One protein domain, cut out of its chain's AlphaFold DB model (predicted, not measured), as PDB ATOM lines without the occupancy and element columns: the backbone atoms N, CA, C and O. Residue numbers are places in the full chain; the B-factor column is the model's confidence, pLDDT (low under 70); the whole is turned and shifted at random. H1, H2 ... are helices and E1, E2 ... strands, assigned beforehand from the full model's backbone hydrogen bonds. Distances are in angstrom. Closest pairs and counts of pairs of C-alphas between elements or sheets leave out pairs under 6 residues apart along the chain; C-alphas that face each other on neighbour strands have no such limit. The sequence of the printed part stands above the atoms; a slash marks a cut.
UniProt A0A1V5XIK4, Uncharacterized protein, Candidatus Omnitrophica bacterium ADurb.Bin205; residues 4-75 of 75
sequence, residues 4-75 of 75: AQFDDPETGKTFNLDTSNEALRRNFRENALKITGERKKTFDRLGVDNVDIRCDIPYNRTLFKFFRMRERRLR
ATOM      1  N   ALA A   4      46.105 -30.558  18.882       79.75
ATOM      2  CA  ALA A   4      47.021 -29.483  18.545       79.75
ATOM      3  C   ALA A   4      48.192 -29.506  19.529       79.75
ATOM      4  O   ALA A   4      48.003 -29.609  20.742       79.75
ATOM      5  N   GLN A   5      49.401 -29.432  18.989       80.12
ATOM      6  CA  GLN A   5      50.626 -29.301  19.759       80.12
ATOM      7  C   GLN A   5      50.887 -27.813  19.979       80.12
ATOM      8  O   GLN A   5      50.831 -27.024  19.036       80.12
ATOM      9  N   PHE A   6      51.116 -27.434  21.227       80.75
ATOM     10  CA  PHE A   6      51.397 -26.066  21.627       80.75
ATOM     11  C   PHE A   6      52.770 -26.019  22.279       80.75
ATOM     12  O   PHE A   6      53.063 -26.810  23.176       80.75
ATOM     13  N   ASP A   7      53.579 -25.069  21.835       82.06
ATOM     14  CA  ASP A   7      54.871 -24.766  22.431       82.06
ATOM     15  C   ASP A   7      54.735 -23.512  23.287       82.06
ATOM     16  O   ASP A   7      54.252 -22.478  22.819       82.06
ATOM     17  N   ASP A   8      55.141 -23.609  24.550       77.56
ATOM     18  CA  ASP A   8      55.248 -22.457  25.435       77.56
ATOM     19  C   ASP A   8      56.525 -21.665  25.101       77.56
ATOM     20  O   ASP A   8      57.627 -22.168  25.351       77.56
ATOM     21  N   PRO A   9      56.423 -20.429  24.580       73.56
ATOM     22  CA  PRO A   9      57.595 -19.617  24.274       73.56
ATOM     23  C   PRO A   9      58.328 -19.114  25.528       73.56
ATOM     24  O   PRO A   9      59.493 -18.735  25.421       73.56
ATOM     25  N   GLU A  10      57.687 -19.097  26.702       75.56
ATOM     26  CA  GLU A  10      58.304 -18.639  27.955       75.56
ATOM     27  C   GLU A  10      59.074 -19.755  28.669       75.56
ATOM     28  O   GLU A  10      60.096 -19.486  29.300       75.56
ATOM     29  N   THR A  11      58.617 -21.010  28.574       77.31
ATOM     30  CA  THR A  11      59.249 -22.141  29.284       77.31
ATOM     31  C   THR A  11      59.903 -23.185  28.378       77.31
ATOM     32  O   THR A  11      60.624 -24.052  28.878       77.31
ATOM     33  N   GLY A  12      59.672 -23.131  27.064       79.81
ATOM     34  CA  GLY A  12      60.189 -24.096  26.088       79.81
ATOM     35  C   GLY A  12      59.544 -25.483  26.172       79.81
ATOM     36  O   GLY A  12      60.065 -26.439  25.600       79.81
ATOM     37  N   LYS A  13      58.440 -25.631  26.915       82.19
ATOM     38  CA  LYS A  13      57.724 -26.905  27.058       82.19
ATOM     39  C   LYS A  13      56.691 -27.075  25.956       82.19
ATOM     40  O   LYS A  13      55.900 -26.174  25.694       82.19
ATOM     41  N   THR A  14      56.632 -28.282  25.408       81.25
ATOM     42  CA  THR A  14      55.622 -28.666  24.426       81.25
ATOM     43  C   THR A  14      54.509 -29.471  25.083       81.25
ATOM     44  O   THR A  14      54.774 -30.434  25.808       81.25
ATOM     45  N   PHE A  15      53.256 -29.113  24.820       81.12
ATOM     46  CA  PHE A  15      52.086 -29.832  25.311       81.12
ATOM     47  C   PHE A  15      51.108 -30.140  24.178       81.12
ATOM     48  O   PHE A  15      50.789 -29.297  23.344       81.12
ATOM     49  N   ASN A  16      50.613 -31.376  24.168       78.44
ATOM     50  CA  ASN A  16      49.586 -31.819  23.233       78.44
ATOM     51  C   ASN A  16      48.213 -31.604  23.866       78.44
ATOM     52  O   ASN A  16      47.920 -32.157  24.926       78.44
ATOM     53  N   LEU A  17      47.370 -30.805  23.218       78.25
ATOM     54  CA  LEU A  17      46.041 -30.460  23.698       78.25
ATOM     55  C   LEU A  17      44.994 -30.856  22.658       78.25
ATOM     56  O   LEU A  17      45.039 -30.427  21.505       78.25
ATOM     57  N   ASP A  18      44.008 -31.648  23.070       76.31
ATOM     58  CA  ASP A  18      42.880 -31.977  22.205       76.31
ATOM     59  C   ASP A  18      41.835 -30.856  22.206       76.31
ATOM     60  O   ASP A  18      40.962 -30.768  23.071       76.31
ATOM     61  N   THR A  19      41.909 -29.992  21.194       77.56
ATOM     62  CA  THR A  19      40.990 -28.858  21.019       77.56
ATOM     63  C   THR A  19      39.595 -29.276  20.527       77.56
ATOM     64  O   THR A  19      38.683 -28.436  20.446       77.56
ATOM     65  N   SER A  20      39.388 -30.567  20.234       78.31
ATOM     66  CA  SER A  20      38.094 -31.127  19.821       78.31
ATOM     67  C   SER A  20      37.144 -31.362  20.992       78.31
ATOM     68  O   SER A  20      35.924 -31.360  20.794       78.31
ATOM     69  N   ASN A  21      37.668 -31.439  22.217       83.19
ATOM     70  CA  ASN A  21      36.871 -31.664  23.411       83.19
ATOM     71  C   ASN A  21      36.008 -30.432  23.754       83.19
ATOM     72  O   ASN A  21      36.504 -29.330  24.004       83.19
ATOM     73  N   GLU A  22      34.690 -30.618  23.774       83.31
ATOM     74  CA  GLU A  22      33.731 -29.550  24.063       83.31
ATOM     75  C   GLU A  22      33.831 -29.026  25.500       83.31
ATOM     76  O   GLU A  22      33.766 -27.812  25.714       83.31
ATOM     77  N   ALA A  23      34.048 -29.909  26.477       85.19
ATOM     78  CA  ALA A  23      34.210 -29.513  27.872       85.19
ATOM     79  C   ALA A  23      35.461 -28.643  28.056       85.19
ATOM     80  O   ALA A  23      35.407 -27.631  28.754       85.19
ATOM     81  N   LEU A  24      36.556 -28.976  27.361       84.88
ATOM     82  CA  LEU A  24      37.769 -28.160  27.357       84.88
ATOM     83  C   LEU A  24      37.500 -26.763  26.784       84.88
ATOM     84  O   LEU A  24      37.854 -25.764  27.412       84.88
ATOM     85  N   ARG A  25      36.837 -26.671  25.622       84.94
ATOM     86  CA  ARG A  25      36.500 -25.376  25.003       84.94
ATOM     87  C   ARG A  25      35.597 -24.528  25.893       84.94
ATOM     88  O   ARG A  25      35.807 -23.319  25.990       84.94
ATOM     89  N   ARG A  26      34.603 -25.146  26.538       88.06
ATOM     90  CA  ARG A  26      33.697 -24.455  27.461       88.06
ATOM     91  C   ARG A  26      34.460 -23.908  28.665       88.06
ATOM     92  O   ARG A  26      34.396 -22.707  28.905       88.06
ATOM     93  N   ASN A  27      35.245 -24.746  29.340       89.31
ATOM     94  CA  ASN A  27      36.023 -24.338  30.509       89.31
ATOM     95  C   ASN A  27      37.034 -23.235  30.161       89.31
ATOM     96  O   ASN A  27      37.179 -22.267  30.905       89.31
ATOM     97  N   PHE A  28      37.697 -23.338  29.005       87.81
ATOM     98  CA  PHE A  28      38.607 -22.301  28.524       87.81
ATOM     99  C   PHE A  28      37.882 -20.965  28.312       87.81
ATOM    100  O   PHE A  28      38.348 -19.924  28.776       87.81
ATOM    101  N   ARG A  29      36.714 -20.991  27.657       89.12
ATOM    102  CA  ARG A  29      35.888 -19.796  27.430       89.12
ATOM    103  C   ARG A  29      35.416 -19.175  28.743       89.12
ATOM    104  O   ARG A  29      35.490 -17.958  28.892       89.12
ATOM    105  N   GLU A  30      34.937 -19.985  29.680       92.56
ATOM    106  CA  GLU A  30      34.491 -19.519  30.997       92.56
ATOM    107  C   GLU A  30      35.637 -18.883  31.784       92.56
ATOM    108  O   GLU A  30      35.477 -17.787  32.322       92.56
ATOM    109  N   ASN A  31      36.815 -19.509  31.782       93.56
ATOM    110  CA  ASN A  31      37.994 -18.963  32.444       93.56
ATOM    111  C   ASN A  31      38.437 -17.632  31.813       93.56
ATOM    112  O   ASN A  31      38.687 -16.662  32.526       93.56
ATOM    113  N   ALA A  32      38.461 -17.545  30.480       89.62
ATOM    114  CA  ALA A  32      38.783 -16.305  29.780       89.62
ATOM    115  C   ALA A  32      37.790 -15.178  30.121       89.62
ATOM    116  O   ALA A  32      38.204 -14.061  30.432       89.62
ATOM    117  N   LEU A  33      36.482 -15.470  30.135       91.44
ATOM    118  CA  LEU A  33      35.451 -14.500  30.522       91.44
ATOM    119  C   LEU A  33      35.594 -14.058  31.981       91.44
ATOM    120  O   LEU A  33      35.424 -12.873  32.275       91.44
ATOM    121  N   LYS A  34      35.936 -14.983  32.883       93.81
ATOM    122  CA  LYS A  34      36.190 -14.678  34.291       93.81
ATOM    123  C   LYS A  34      37.376 -13.724  34.440       93.81
ATOM    124  O   LYS A  34      37.217 -12.675  35.057       93.81
ATOM    125  N   ILE A  35      38.510 -14.032  33.810       93.12
ATOM    126  CA  ILE A  35      39.721 -13.197  33.850       93.12
ATOM    127  C   ILE A  35      39.431 -11.793  33.307       93.12
ATOM    128  O   ILE A  35      39.765 -10.796  33.949       93.12
ATOM    129  N   THR A  36      38.777 -11.689  32.148       90.25
ATOM    130  CA  THR A  36      38.426 -10.390  31.556       90.25
ATOM    131  C   THR A  36      37.452  -9.610  32.442       90.25
ATOM    132  O   THR A  36      37.620  -8.405  32.639       90.25
ATOM    133  N   GLY A  37      36.461 -10.284  33.032       91.94
ATOM    134  CA  GLY A  37      35.502  -9.673  33.951       91.94
ATOM    135  C   GLY A  37      36.143  -9.164  35.244       91.94
ATOM    136  O   GLY A  37      35.842  -8.053  35.679       91.94
ATOM    137  N   GLU A  38      37.047  -9.937  35.844       94.06
ATOM    138  CA  GLU A  38      37.795  -9.540  37.042       94.06
ATOM    139  C   GLU A  38      38.716  -8.350  36.763       94.06
ATOM    140  O   GLU A  38      38.699  -7.375  37.516       94.06
ATOM    141  N   ARG A  39      39.449  -8.365  35.642       92.38
ATOM    142  CA  ARG A  39      40.282  -7.229  35.210       92.38
ATOM    143  C   ARG A  39      39.457  -5.960  35.036       92.38
ATOM    144  O   ARG A  39      39.835  -4.914  35.559       92.38
ATOM    145  N   LYS A  40      38.304  -6.060  34.367       90.94
ATOM    146  CA  LYS A  40      37.395  -4.926  34.181       90.94
ATOM    147  C   LYS A  40      36.920  -4.353  35.516       90.94
ATOM    148  O   LYS A  40      37.047  -3.154  35.728       90.94
ATOM    149  N   LYS A  41      36.451  -5.201  36.440       92.69
ATOM    150  CA  LYS A  41      36.029  -4.760  37.784       92.69
ATOM    151  C   LYS A  41      37.154  -4.046  38.535       92.69
ATOM    152  O   LYS A  41      36.904  -3.033  39.183       92.69
ATOM    153  N   THR A  42      38.379  -4.562  38.447       94.19
ATOM    154  CA  THR A  42      39.554  -3.942  39.071       94.19
ATOM    155  C   THR A  42      39.834  -2.561  38.486       94.19
ATOM    156  O   THR A  42      40.013  -1.611  39.244       94.19
ATOM    157  N   PHE A  43      39.825  -2.419  37.160       91.75
ATOM    158  CA  PHE A  43      40.048  -1.128  36.508       91.75
ATOM    159  C   PHE A  43      38.938  -0.119  36.804       91.75
ATOM    160  O   PHE A  43      39.244   1.016  37.166       91.75
ATOM    161  N   ASP A  44      37.675  -0.550  36.760       88.88
ATOM    162  CA  ASP A  44      36.524   0.297  37.085       88.88
ATOM    163  C   ASP A  44      36.618   0.817  38.533       88.88
ATOM    164  O   ASP A  44      36.412   2.004  38.785       88.88
ATOM    165  N   ARG A  45      37.017  -0.039  39.486       92.62
ATOM    166  CA  ARG A  45      37.234   0.349  40.893       92.62
ATOM    167  C   ARG A  45      38.389   1.340  41.070       92.62
ATOM    168  O   ARG A  45      38.338   2.162  41.979       92.62
ATOM    169  N   LEU A  46      39.429   1.247  40.245       92.75
ATOM    170  CA  LEU A  46      40.578   2.159  40.278       92.75
ATOM    171  C   LEU A  46      40.333   3.456  39.488       92.75
ATOM    172  O   LEU A  46      41.211   4.314  39.458       92.75
ATOM    173  N   GLY A  47      39.174   3.602  38.833       88.56
ATOM    174  CA  GLY A  47      38.894   4.734  37.945       88.56
ATOM    175  C   GLY A  47      39.778   4.750  36.695       88.56
ATOM    176  O   GLY A  47      39.968   5.800  36.085       88.56
ATOM    177  N   VAL A  48      40.350   3.600  36.325       88.56
ATOM    178  CA  VAL A  48      41.242   3.466  35.172       88.56
ATOM    179  C   VAL A  48      40.423   3.074  33.951       88.56
ATOM    180  O   VAL A  48      39.801   2.012  33.897       88.56
ATOM    181  N   ASP A  49      40.464   3.924  32.931       88.44
ATOM    182  CA  ASP A  49      39.866   3.622  31.638       88.44
ATOM    183  C   ASP A  49      40.573   2.434  30.971       88.44
ATOM    184  O   ASP A  49      41.797   2.414  30.837       88.44
ATOM    185  N   ASN A  50      39.791   1.462  30.503       89.06
ATOM    186  CA  ASN A  50      40.285   0.283  29.799       89.06
ATOM    187  C   ASN A  50      39.667   0.165  28.400       89.06
ATOM    188  O   ASN A  50      38.529   0.577  28.161       89.06
ATOM    189  N   VAL A  51      40.435  -0.405  27.472       89.75
ATOM    190  CA  VAL A  51      39.996  -0.727  26.112       89.75
ATOM    191  C   VAL A  51      40.334  -2.180  25.823       89.75
ATOM    192  O   VAL A  51      41.482  -2.595  25.950       89.75
ATOM    193  N   ASP A  52      39.321  -2.956  25.456       87.12
ATOM    194  CA  ASP A  52      39.499  -4.341  25.034       87.12
ATOM    195  C   ASP A  52      39.717  -4.380  23.519       87.12
ATOM    196  O   ASP A  52      38.894  -3.870  22.750       87.12
ATOM    197  N   ILE A  53      40.845  -4.945  23.091       87.88
ATOM    198  CA  ILE A  53      41.222  -5.053  21.683       87.88
ATOM    199  C   ILE A  53      41.193  -6.523  21.312       87.88
ATOM    200  O   ILE A  53      41.957  -7.338  21.821       87.88
ATOM    201  N   ARG A  54      40.321  -6.846  20.366       83.81
ATOM    202  CA  ARG A  54      40.261  -8.168  19.769       83.81
ATOM    203  C   ARG A  54      41.167  -8.232  18.541       83.81
ATOM    204  O   ARG A  54      41.128  -7.335  17.703       83.81
ATOM    205  N   CYS A  55      41.938  -9.309  18.423       83.25
ATOM    206  CA  CYS A  55      42.893  -9.502  17.326       83.25
ATOM    207  C   CYS A  55      42.231  -9.808  15.972       83.25
ATOM    208  O   CYS A  55      42.889  -9.710  14.942       83.25
ATOM    209  N   ASP A  56      40.950 -10.182  15.959       84.81
ATOM    210  CA  ASP A  56      40.200 -10.542  14.749       84.81
ATOM    211  C   ASP A  56      39.415  -9.371  14.136       84.81
ATOM    212  O   ASP A  56      38.735  -9.542  13.125       84.81
ATOM    213  N   ILE A  57      39.508  -8.174  14.724       84.56
ATOM    214  CA  ILE A  57      38.857  -6.963  14.220       84.56
ATOM    215  C   ILE A  57      39.863  -5.817  14.064       84.56
ATOM    216  O   ILE A  57      40.797  -5.695  14.858       84.56
ATOM    217  N   PRO A  58      39.658  -4.915  13.086       85.75
ATOM    218  CA  PRO A  58      40.459  -3.703  12.970       85.75
ATOM    219  C   PRO A  58      40.419  -2.871  14.262       85.75
ATOM    220  O   PRO A  58      39.375  -2.349  14.664       85.75
ATOM    221  N   TYR A  59      41.574  -2.736  14.919       88.19
ATOM    222  CA  TYR A  59      41.699  -2.071  16.222       88.19
ATOM    223  C   TYR A  59      41.487  -0.552  16.148       88.19
ATOM    224  O   TYR A  59      41.124   0.077  17.144       88.19
ATOM    225  N   ASN A  60      41.677   0.046  14.968       90.00
ATOM    226  CA  ASN A  60      41.536   1.484  14.732       90.00
ATOM    227  C   ASN A  60      40.177   2.019  15.217       90.00
ATOM    228  O   ASN A  60      40.125   2.996  15.964       90.00
ATOM    229  N   ARG A  61      39.073   1.350  14.871       86.00
ATOM    230  CA  ARG A  61      37.714   1.751  15.258       86.00
ATOM    231  C   ARG A  61      37.517   1.721  16.772       86.00
ATOM    232  O   ARG A  61      36.871   2.610  17.332       86.00
ATOM    233  N   THR A  62      38.077   0.708  17.421       88.75
ATOM    234  CA  THR A  62      38.015   0.525  18.872       88.75
ATOM    235  C   THR A  62      38.765   1.645  19.591       88.75
ATOM    236  O   THR A  62      38.206   2.266  20.499       88.75
ATOM    237  N   LEU A  63      39.971   1.982  19.125       91.81
ATOM    238  CA  LEU A  63      40.768   3.076  19.683       91.81
ATOM    239  C   LEU A  63      40.092   4.440  19.494       91.81
ATOM    240  O   LEU A  63      39.973   5.196  20.458       91.81
ATOM    241  N   PHE A  64      39.572   4.743  18.299       91.25
ATOM    242  CA  PHE A  64      38.855   6.004  18.061       91.25
ATOM    243  C   PHE A  64      37.667   6.185  19.014       91.25
ATOM    244  O   PHE A  64      37.476   7.263  19.582       91.25
ATOM    245  N   LYS A  65      36.871   5.129  19.228       88.62
ATOM    246  CA  LYS A  65      35.735   5.171  20.161       88.62
ATOM    247  C   LYS A  65      36.193   5.416  21.601       88.62
ATOM    248  O   LYS A  65      35.545   6.185  22.310       88.62
ATOM    249  N   PHE A  66      37.287   4.780  22.016       91.44
ATOM    250  CA  PHE A  66      37.861   4.936  23.350       91.44
ATOM    251  C   PHE A  66      38.311   6.378  23.616       91.44
ATOM    252  O   PHE A  66      37.847   6.998  24.573       91.44
ATOM    253  N   PHE A  67      39.124   6.960  22.729       92.69
ATOM    254  CA  PHE A  67      39.601   8.334  22.908       92.69
ATOM    255  C   PHE A  67      38.467   9.363  22.866       92.69
ATOM    256  O   PHE A  67      38.454  10.277  23.685       92.69
ATOM    257  N   ARG A  68      37.456   9.172  22.008       91.31
ATOM    258  CA  ARG A  68      36.272  10.049  21.969       91.31
ATOM    259  C   ARG A  68      35.451   9.998  23.261       91.31
ATOM    260  O   ARG A  68      34.899  11.009  23.683       91.31
ATOM    261  N   MET A  69      35.327   8.822  23.880       89.62
ATOM    262  CA  MET A  69      34.667   8.686  25.184       89.62
ATOM    263  C   MET A  69      35.433   9.464  26.258       89.62
ATOM    264  O   MET A  69      34.821  10.177  27.049       89.62
ATOM    265  N   ARG A  70      36.762   9.346  26.251       90.25
ATOM    266  CA  ARG A  70      37.641  10.002  27.218       90.25
ATOM    267  C   ARG A  70      37.643  11.524  27.055       90.25
ATOM    268  O   ARG A  70      37.518  12.229  28.046       90.25
ATOM    269  N   GLU A  71      37.669  12.024  25.821       91.94
ATOM    270  CA  GLU A  71      37.537  13.457  25.516       91.94
ATOM    271  C   GLU A  71      36.225  14.043  26.068       91.94
ATOM    272  O   GLU A  71      36.230  15.104  26.685       91.94
ATOM    273  N   ARG A  72      35.103  13.326  25.918       89.62
ATOM    274  CA  ARG A  72      33.791  13.762  26.431       89.62
ATOM    275  C   ARG A  72      33.703  13.852  27.953       89.62
ATOM    276  O   ARG A  72      32.814  14.537  28.429       89.62
ATOM    277  N   ARG A  73      34.543  13.126  28.693       83.19
ATOM    278  CA  ARG A  73      34.583  13.180  30.164       83.19
ATOM    279  C   ARG A  73      35.478  14.300  30.696       83.19
ATOM    280  O   ARG A  73      35.383  14.626  31.870       83.19
ATOM    281  N   LEU A  74      36.382  14.813  29.858       84.62
ATOM    282  CA  LEU A  74      37.297  15.909  30.191       84.62
ATOM    283  C   LEU A  74      36.714  17.293  29.864       84.62
ATOM    284  O   LEU A  74      37.257  18.292  30.327       84.62
ATOM    285  N   ARG A  75      35.654  17.346  29.049       68.75
ATOM    286  CA  ARG A  75      34.800  18.526  28.862       68.75
ATOM    287  C   ARG A  75      33.725  18.573  29.935       68.75
ATOM    288  O   ARG A  75      33.402  19.706  30.342       68.75
TER     289      ARG A  75
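AT A GLANCE: This is residues 4 to 75 of the 75 residues of an uncharacterized protein of Candidatus Omnitrophica bacterium ADurb.Bin205 (UniProt A0A1V5XIK4). A small two-stranded hairpin, E1 and E2, sits at one end of an open zigzag; from it the long helix H1 runs away, residues 46 to 58 fold back, and H2 runs to the other end. The printed part has 72 residues, with two antiparallel strands, then two helices, named along it; the class is mostly helix. It is extended, with a radius of gyration of the C-alphas of 17.4 A and spans of 53 by 26 by 26 A.

HOW THE PARTS SIT: Look first at the hairpin of E1, residues 4 to 7, and E2, residues 14 to 18: N 6 and O 15 are within hydrogen-bond range at 2.8 A. H1, residues 22 to 45, and H2, residues 59 to 74, are apart; in both, every O i to N i+4 pair is within hydrogen-bond range.

IN THESE COORDINATES: Find C-alpha 4 at (47.021, -29.483, 18.545), where E1 begins. H1 spans 34.5 A; H2 spans 23.2 A, ending at C-alpha 74, (37.297, 15.909, 30.191).

THE WHOLE: The farthest C-alphas, of Asn 16 and Arg 75, are 52.8 A apart. The printed part has no cut; H1 to H2 is a long link. Only residue 75 has pLDDT under 70.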